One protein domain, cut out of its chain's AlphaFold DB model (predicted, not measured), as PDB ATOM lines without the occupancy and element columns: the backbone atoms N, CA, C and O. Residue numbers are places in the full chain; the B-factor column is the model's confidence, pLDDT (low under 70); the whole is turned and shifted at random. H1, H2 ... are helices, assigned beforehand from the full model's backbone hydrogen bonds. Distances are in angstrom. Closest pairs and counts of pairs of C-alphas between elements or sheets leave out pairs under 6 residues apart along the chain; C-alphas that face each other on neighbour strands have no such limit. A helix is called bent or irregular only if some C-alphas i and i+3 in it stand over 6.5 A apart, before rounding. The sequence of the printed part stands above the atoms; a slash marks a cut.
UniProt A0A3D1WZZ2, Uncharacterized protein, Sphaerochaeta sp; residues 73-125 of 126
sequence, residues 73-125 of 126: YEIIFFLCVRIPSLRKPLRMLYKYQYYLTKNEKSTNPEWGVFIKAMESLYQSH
ATOM      1  N   TYR A  73      34.669  -6.932 -41.642       92.62
ATOM      2  CA  TYR A  73      35.810  -6.943 -42.553       92.62
ATOM      3  C   TYR A  73      37.156  -7.071 -41.814       92.62
ATOM      4  O   TYR A  73      38.069  -7.704 -42.342       92.62
ATOM      5  N   GLU A  74      37.277  -6.554 -40.587       93.44
ATOM      6  CA  GLU A  74      38.481  -6.705 -39.759       93.44
ATOM      7  C   GLU A  74      38.662  -8.165 -39.346       93.44
ATOM      8  O   GLU A  74      39.756  -8.713 -39.463       93.44
ATOM      9  N   ILE A  75      37.568  -8.835 -38.965       94.25
ATOM     10  CA  ILE A  75      37.569 -10.266 -38.631       94.25
ATOM     11  C   ILE A  75      37.949 -11.101 -39.858       94.25
ATOM     12  O   ILE A  75      38.796 -11.993 -39.766       94.25
ATOM     13  N   ILE A  76      37.359 -10.801 -41.022       95.75
ATOM     14  CA  ILE A  76      37.678 -11.481 -42.286       95.75
ATOM     15  C   ILE A  76      39.169 -11.349 -42.601       95.75
ATOM     16  O   ILE A  76      39.816 -12.351 -42.915       95.75
ATOM     17  N   PHE A  77      39.725 -10.140 -42.510       95.88
ATOM     18  CA  PHE A  77      41.139  -9.908 -42.782       95.88
ATOM     19  C   PHE A  77      42.039 -10.617 -41.767       95.88
ATOM     20  O   PHE A  77      42.940 -11.360 -42.161       95.88
ATOM     21  N   PHE A  78      41.758 -10.460 -40.472       94.88
ATOM     22  CA  PHE A  78      42.518 -11.090 -39.395       94.88
ATOM     23  C   PHE A  78      42.607 -12.607 -39.584       94.88
ATOM     24  O   PHE A  78      43.703 -13.173 -39.584       94.88
ATOM     25  N   LEU A  79      41.474 -13.273 -39.821       96.12
ATOM     26  CA  LEU A  79      41.445 -14.718 -40.052       96.12
ATOM     27  C   LEU A  79      42.146 -15.105 -41.356       96.12
ATOM     28  O   LEU A  79      42.829 -16.126 -41.397       96.12
ATOM     29  N   CYS A  80      42.027 -14.288 -42.406       94.69
ATOM     30  CA  CYS A  80      42.703 -14.519 -43.680       94.69
ATOM     31  C   CYS A  80      44.233 -14.516 -43.532       94.69
ATOM     32  O   CYS A  80      44.906 -15.310 -44.189       94.69
ATOM     33  N   VAL A  81      44.777 -13.640 -42.682       93.00
ATOM     34  CA  VAL A  81      46.220 -13.546 -42.408       93.00
ATOM     35  C   VAL A  81      46.681 -14.653 -41.459       93.00
ATOM     36  O   VAL A  81      47.727 -15.259 -41.679       93.00
ATOM     37  N   ARG A  82      45.911 -14.939 -40.403       94.81
ATOM     38  CA  ARG A  82      46.305 -15.905 -39.363       94.81
ATOM     39  C   ARG A  82      46.108 -17.360 -39.766       94.81
ATOM     40  O   ARG A  82      46.828 -18.220 -39.270       94.81
ATOM     41  N   ILE A  83      45.139 -17.644 -40.636       96.38
ATOM     42  CA  ILE A  83      44.746 -19.008 -40.998       96.38
ATOM     43  C   ILE A  83      44.675 -19.119 -42.529       96.38
ATOM     44  O   ILE A  83      43.600 -18.975 -43.122       96.38
ATOM     45  N   PRO A  84      45.805 -19.412 -43.204       93.38
ATOM     46  CA  PRO A  84      45.873 -19.434 -44.667       93.38
ATOM     47  C   PRO A  84      44.864 -20.378 -45.337       93.38
ATOM     48  O   PRO A  84      44.359 -20.074 -46.421       93.38
ATOM     49  N   SER A  85      44.514 -21.494 -44.686       96.69
ATOM     50  CA  SER A  85      43.515 -22.450 -45.187       96.69
ATOM     51  C   SER A  85      42.109 -21.847 -45.312       96.69
ATOM     52  O   SER A  85      41.325 -22.295 -46.149       96.69
ATOM     53  N   LEU A  86      41.796 -20.788 -44.556       96.81
ATOM     54  CA  LEU A  86      40.506 -20.098 -44.615       96.81
ATOM     55  C   LEU A  86      40.440 -19.008 -45.691       96.81
ATOM     56  O   LEU A  86      39.362 -18.479 -45.954       96.81
ATOM     57  N   ARG A  87      41.539 -18.688 -46.382       95.19
ATOM     58  CA  ARG A  87      41.569 -17.583 -47.359       95.19
ATOM     59  C   ARG A  87      40.519 -17.723 -48.464       95.19
ATOM     60  O   ARG A  87      39.864 -16.749 -48.827       95.19
ATOM     61  N   LYS A  88      40.330 -18.936 -48.996       96.50
ATOM     62  CA  LYS A  88      39.325 -19.209 -50.038       96.50
ATOM     63  C   LYS A  88      37.881 -19.084 -49.519       96.50
ATOM     64  O   LYS A  88      37.129 -18.329 -50.136       96.50
ATOM     65  N   PRO A  89      37.463 -19.756 -48.425       97.44
ATOM     66  CA  PRO A  89      36.111 -19.575 -47.891       97.44
ATOM     67  C   PRO A  89      35.843 -18.145 -47.394       97.44
ATOM     68  O   PRO A  89      34.758 -17.625 -47.639       97.44
ATOM     69  N   LEU A  90      36.826 -17.452 -46.807       97.88
ATOM     70  CA  LEU A  90      36.680 -16.049 -46.395       97.88
ATOM     71  C   LEU A  90      36.499 -15.103 -47.585       97.88
ATOM     72  O   LEU A  90      35.669 -14.200 -47.524       97.88
ATOM     73  N   ARG A  91      37.191 -15.345 -48.706       97.56
ATOM     74  CA  ARG A  91      36.929 -14.621 -49.960       97.56
ATOM     75  C   ARG A  91      35.493 -14.824 -50.441       97.56
ATOM     76  O   ARG A  91      34.891 -13.887 -50.958       97.56
ATOM     77  N   MET A  92      34.945 -16.031 -50.298       97.19
ATOM     78  CA  MET A  92      33.554 -16.309 -50.670       97.19
ATOM     79  C   MET A  92      32.565 -15.596 -49.745       97.19
ATOM     80  O   MET A  92      31.614 -15.000 -50.244       97.19
ATOM     81  N   LEU A  93      32.822 -15.585 -48.433       97.00
ATOM     82  CA  LEU A  93      32.029 -14.827 -47.463       97.00
ATOM     83  C   LEU A  93      32.060 -13.321 -47.761       97.00
ATOM     84  O   LEU A  93      31.012 -12.684 -47.820       97.00
ATOM     85  N   TYR A  94      33.244 -12.765 -48.031       97.19
ATOM     86  CA  TYR A  94      33.383 -11.368 -48.437       97.19
ATOM     87  C   TYR A  94      32.615 -11.082 -49.727       97.19
ATOM     88  O   TYR A  94      31.898 -10.094 -49.816       97.19
ATOM     89  N   LYS A  95      32.714 -11.967 -50.729       96.56
ATOM     90  CA  LYS A  95      31.974 -11.818 -51.988       96.56
ATOM     91  C   LYS A  95      30.462 -11.828 -51.752       96.56
ATOM     92  O   LYS A  95      29.758 -11.052 -52.384       96.56
ATOM     93  N   TYR A  96      29.966 -12.669 -50.847       96.00
ATOM     94  CA  TYR A  96      28.557 -12.655 -50.459       96.00
ATOM     95  C   TYR A  96      28.149 -11.295 -49.869       96.00
ATOM     96  O   TYR A  96      27.186 -10.701 -50.342       96.00
ATOM     97  N   GLN A  97      28.927 -10.753 -48.926       93.56
ATOM     98  CA  GLN A  97      28.679  -9.426 -48.340       93.56
ATOM     99  C   GLN A  97      28.772  -8.296 -49.378       93.56
ATOM    100  O   GLN A  97      27.950  -7.388 -49.383       93.56
ATOM    101  N   TYR A  98      29.728  -8.383 -50.304       95.69
ATOM    102  CA  TYR A  98      29.926  -7.425 -51.395       95.69
ATOM    103  C   TYR A  98      28.707  -7.313 -52.321       95.69
ATOM    104  O   TYR A  98      28.426  -6.242 -52.845       95.69
ATOM    105  N   TYR A  99      27.977  -8.409 -52.535       95.94
ATOM    106  CA  TYR A  99      26.775  -8.428 -53.375       95.94
ATOM    107  C   TYR A  99      25.468  -8.419 -52.572       95.94
ATOM    108  O   TYR A  99      24.414  -8.642 -53.167       95.94
ATOM    109  N   LEU A 100      25.517  -8.171 -51.258       94.62
ATOM    110  CA  LEU A 100      24.341  -8.254 -50.391       94.62
ATOM    111  C   LEU A 100      23.256  -7.249 -50.804       94.62
ATOM    112  O   LEU A 100      22.100  -7.632 -50.972       94.62
ATOM    113  N   THR A 101      23.630  -5.990 -51.044       95.75
ATOM    114  CA  THR A 101      22.761  -5.006 -51.701       95.75
ATOM    115  C   THR A 101      23.531  -4.184 -52.739       95.75
ATOM    116  O   THR A 101      24.750  -4.298 -52.898       95.75
ATOM    117  N   LYS A 102      22.808  -3.336 -53.484       95.69
ATOM    118  CA  LYS A 102      23.424  -2.387 -54.425       95.69
ATOM    119  C   LYS A 102      24.378  -1.422 -53.719       95.69
ATOM    120  O   LYS A 102      25.381  -1.058 -54.323       95.69
ATOM    121  N   ASN A 103      24.068  -1.044 -52.477       94.88
ATOM    122  CA  ASN A 103      24.875  -0.121 -51.689       94.88
ATOM    123  C   ASN A 103      26.249  -0.725 -51.379       94.88
ATOM    124  O   ASN A 103      27.256  -0.155 -51.795       94.88
ATOM    125  N   GLU A 104      26.296  -1.925 -50.786       93.75
ATOM    126  CA  GLU A 104      27.558  -2.614 -50.472       93.75
ATOM    127  C   GLU A 104      28.403  -2.822 -51.726       93.75
ATOM    128  O   GLU A 104      29.612  -2.608 -51.692       93.75
ATOM    129  N   LYS A 105      27.775  -3.170 -52.855       94.38
ATOM    130  CA  LYS A 105      28.486  -3.335 -54.128       94.38
ATOM    131  C   LYS A 105      29.136  -2.035 -54.613       94.38
ATOM    132  O   LYS A 105      30.172  -2.098 -55.268       94.38
ATOM    133  N   SER A 106      28.510  -0.882 -54.370       96.31
ATOM    134  CA  SER A 106      29.046   0.421 -54.787       96.31
ATOM    135  C   SER A 106      30.074   1.005 -53.822       96.31
ATOM    136  O   SER A 106      30.929   1.768 -54.260       96.31
ATOM    137  N   THR A 107      29.994   0.676 -52.530       94.88
ATOM    138  CA  THR A 107      30.854   1.269 -51.496       94.88
ATOM    139  C   THR A 107      32.049   0.399 -51.140       94.88
ATOM    140  O   THR A 107      33.104   0.922 -50.788       94.88
ATOM    141  N   ASN A 108      31.902  -0.925 -51.196       94.88
ATOM    142  CA  ASN A 108      32.948  -1.829 -50.739       94.88
ATOM    143  C   ASN A 108      34.006  -2.018 -51.833       94.88
ATOM    144  O   ASN A 108      33.669  -2.115 -53.012       94.88
ATOM    145  N   PRO A 109      35.296  -2.120 -51.475       96.69
ATOM    146  CA  PRO A 109      36.351  -2.394 -52.440       96.69
ATOM    147  C   PRO A 109      36.281  -3.833 -52.963       96.69
ATOM    148  O   PRO A 109      35.854  -4.760 -52.269       96.69
ATOM    149  N   GLU A 110      36.765  -4.070 -54.180       96.75
ATOM    150  CA  GLU A 110      36.960  -5.439 -54.663       96.75
ATOM    151  C   GLU A 110      37.978  -6.195 -53.792       96.75
ATOM    152  O   GLU A 110      38.893  -5.597 -53.231       96.75
ATOM    153  N   TRP A 111      37.878  -7.528 -53.729       96.38
ATOM    154  CA  TRP A 111      38.703  -8.369 -52.843       96.38
ATOM    155  C   TRP A 111      40.211  -8.068 -52.897       96.38
ATOM    156  O   TRP A 111      40.872  -8.014 -51.865       96.38
ATOM    157  N   GLY A 112      40.774  -7.881 -54.096       96.06
ATOM    158  CA  GLY A 112      42.202  -7.582 -54.240       96.06
ATOM    159  C   GLY A 112      42.584  -6.210 -53.679       96.06
ATOM    160  O   GLY A 112      43.643  -6.077 -53.071       96.06
ATOM    161  N   VAL A 113      41.714  -5.210 -53.855       97.31
ATOM    162  CA  VAL A 113      41.892  -3.852 -53.321       97.31
ATOM    163  C   VAL A 113      41.722  -3.858 -51.804       97.31
ATOM    164  O   VAL A 113      42.567  -3.313 -51.103       97.31
ATOM    165  N   PHE A 114      40.696  -4.551 -51.302       96.44
ATOM    166  CA  PHE A 114      40.455  -4.772 -49.877       96.44
ATOM    167  C   PHE A 114      41.692  -5.337 -49.167       96.44
ATOM    168  O   PHE A 114      42.166  -4.747 -48.201       96.44
ATOM    169  N   ILE A 115      42.244  -6.451 -49.667       96.06
ATOM    170  CA  ILE A 115      43.410  -7.096 -49.050       96.06
ATOM    171  C   ILE A 115      44.611  -6.152 -49.022       96.06
ATOM    172  O   ILE A 115      45.210  -5.990 -47.966       96.06
ATOM    173  N   LYS A 116      44.927  -5.490 -50.141       95.88
ATOM    174  CA  LYS A 116      46.063  -4.558 -50.210       95.88
ATOM    175  C   LYS A 116      45.903  -3.370 -49.262       95.88
ATOM    176  O   LYS A 116      46.869  -2.974 -48.619       95.88
ATOM    177  N   ALA A 117      44.697  -2.807 -49.174       95.44
ATOM    178  CA  ALA A 117      44.412  -1.691 -48.279       95.44
ATOM    179  C   ALA A 117      44.591  -2.097 -46.809       95.44
ATOM    180  O   ALA A 117      45.257  -1.392 -46.056       95.44
ATOM    181  N   MET A 118      44.066  -3.264 -46.422       94.88
ATOM    182  CA  MET A 118      44.224  -3.793 -45.065       94.88
ATOM    183  C   MET A 118      45.685  -4.157 -44.760       94.88
ATOM    184  O   MET A 118      46.192  -3.798 -43.705       94.88
ATOM    185  N   GLU A 119      46.396  -4.809 -45.685       94.38
ATOM    186  CA  GLU A 119      47.832  -5.086 -45.540       94.38
ATOM    187  C   GLU A 119      48.621  -3.793 -45.316       94.38
ATOM    188  O   GLU A 119      49.397  -3.726 -44.371       94.38
ATOM    189  N   SER A 120      48.367  -2.746 -46.106       94.25
ATOM    190  CA  SER A 120      49.009  -1.439 -45.923       94.25
ATOM    191  C   SER A 120      48.689  -0.810 -44.564       94.25
ATOM    192  O   SER A 120      49.574  -0.223 -43.941       94.25
ATOM    193  N   LEU A 121      47.440  -0.922 -44.101       91.31
ATOM    194  CA  LEU A 121      47.009  -0.371 -42.817       91.31
ATOM    195  C   LEU A 121      47.755  -1.046 -41.658       91.31
ATOM    196  O   LEU A 121      48.337  -0.358 -40.827       91.31
ATOM    197  N   TYR A 122      47.826  -2.378 -41.647       85.00
ATOM    198  CA  TYR A 122      48.434  -3.123 -40.538       85.00
ATOM    199  C   TYR A 122      49.954  -3.323 -40.649       85.00
ATOM    200  O   TYR A 122      50.596  -3.536 -39.626       85.00
ATOM    201  N   GLN A 123      50.560  -3.221 -41.838       80.31
ATOM    202  CA  GLN A 123      52.027  -3.228 -41.985       80.31
ATOM    203  C   GLN A 123      52.672  -1.960 -41.428       80.31
ATOM    204  O   GLN A 123      53.798  -2.010 -40.954       80.31
ATOM    205  N   SER A 124      51.964  -0.829 -41.446       59.31
ATOM    206  CA  SER A 124      52.479   0.430 -40.893       59.31
ATOM    207  C   SER A 124      52.563   0.450 -39.355       59.31
ATOM    208  O   SER A 124      53.008   1.442 -38.787       59.31
ATOM    209  N   HIS A 125      52.094  -0.611 -38.686       53.66
ATOM    210  CA  HIS A 125      51.992  -0.732 -37.225       53.66
ATOM    211  C   HIS A 125      52.723  -1.985 -36.685       53.66
ATOM    212  O   HIS A 125      52.472  -2.402 -35.551       53.66
TER     213      HIS A 125
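Overview. This is residues 73 to 125 of the 126 residues of an uncharacterized protein of Sphaerochaeta sp (UniProt A0A3D1WZZ2). The longest helix, H2, makes one long side, with H1 alongside it as the other leg of a helical hairpin. Short H3 makes a corner at the far end of H2, and from there the chain folds back to H4, which starts near H2 and slants away past H1. The printed part has 53 residues, with four named helices in the order H1, H2, H3, H4 and no named strand; its class is all helix. It is compact, with a radius of gyration of the C-alphas of 11.3 A, and spans 32 by 24 by 15 A.

Along the chain. Find C-alpha 84 at (45.873, -19.434, -44.667); from there H2 runs 21.1 A to residue 98. It is irregular, with C-alphas 85 and 88 7.2 A apart. Before it, H1 covers residues 73 to 82, 14.2 A, from C-alpha 73 at (35.810, -6.943, -42.553). After it come H3, residues 102 to 107, and H4, residues 111 to 123, which runs 17.9 A to C-alpha 123 at (52.027, -3.228, -41.985).

Arrangement. Start at the hub, H2, which touches three helices. It forms a hairpin with H1, at a shallow tilt of 15 degrees, opposite ways; their closest C-alphas, Cys 80 and Arg 87, are 4.9 A apart. With residues 97 to 98 alone, H2 only just touches H3, with 3 pairs of C-alphas within 8 A, and only at the corner; the closest are Tyr 98 and Lys 105, 5.1 A. H2 and H4 only just touch, also with 3 pairs, through residues 91 to 95 of H2 and residue 111 of H4 alone; the closest C-alphas, Arg 91 and Trp 111, are 7.1 A apart, at a steep tilt of 61 degrees. H1 and H4 are close but not clearly touching, C-alphas 77 and 118 being the closest at 7.2 A. H3 is apart from H1 and from H4. In H1, H3 and H4 every O i to N i+4 pair is within hydrogen-bond range; in H2, 9 of 11 are.

Size, cuts and confidence. Look to Lys 102 and His 125 for the two C-alphas farthest apart, 33.4 A. The printed part has no cut, and its three links between helices are tight. Mean pLDDT of the printed part is 93.5; residues 124 to 125 are under 70.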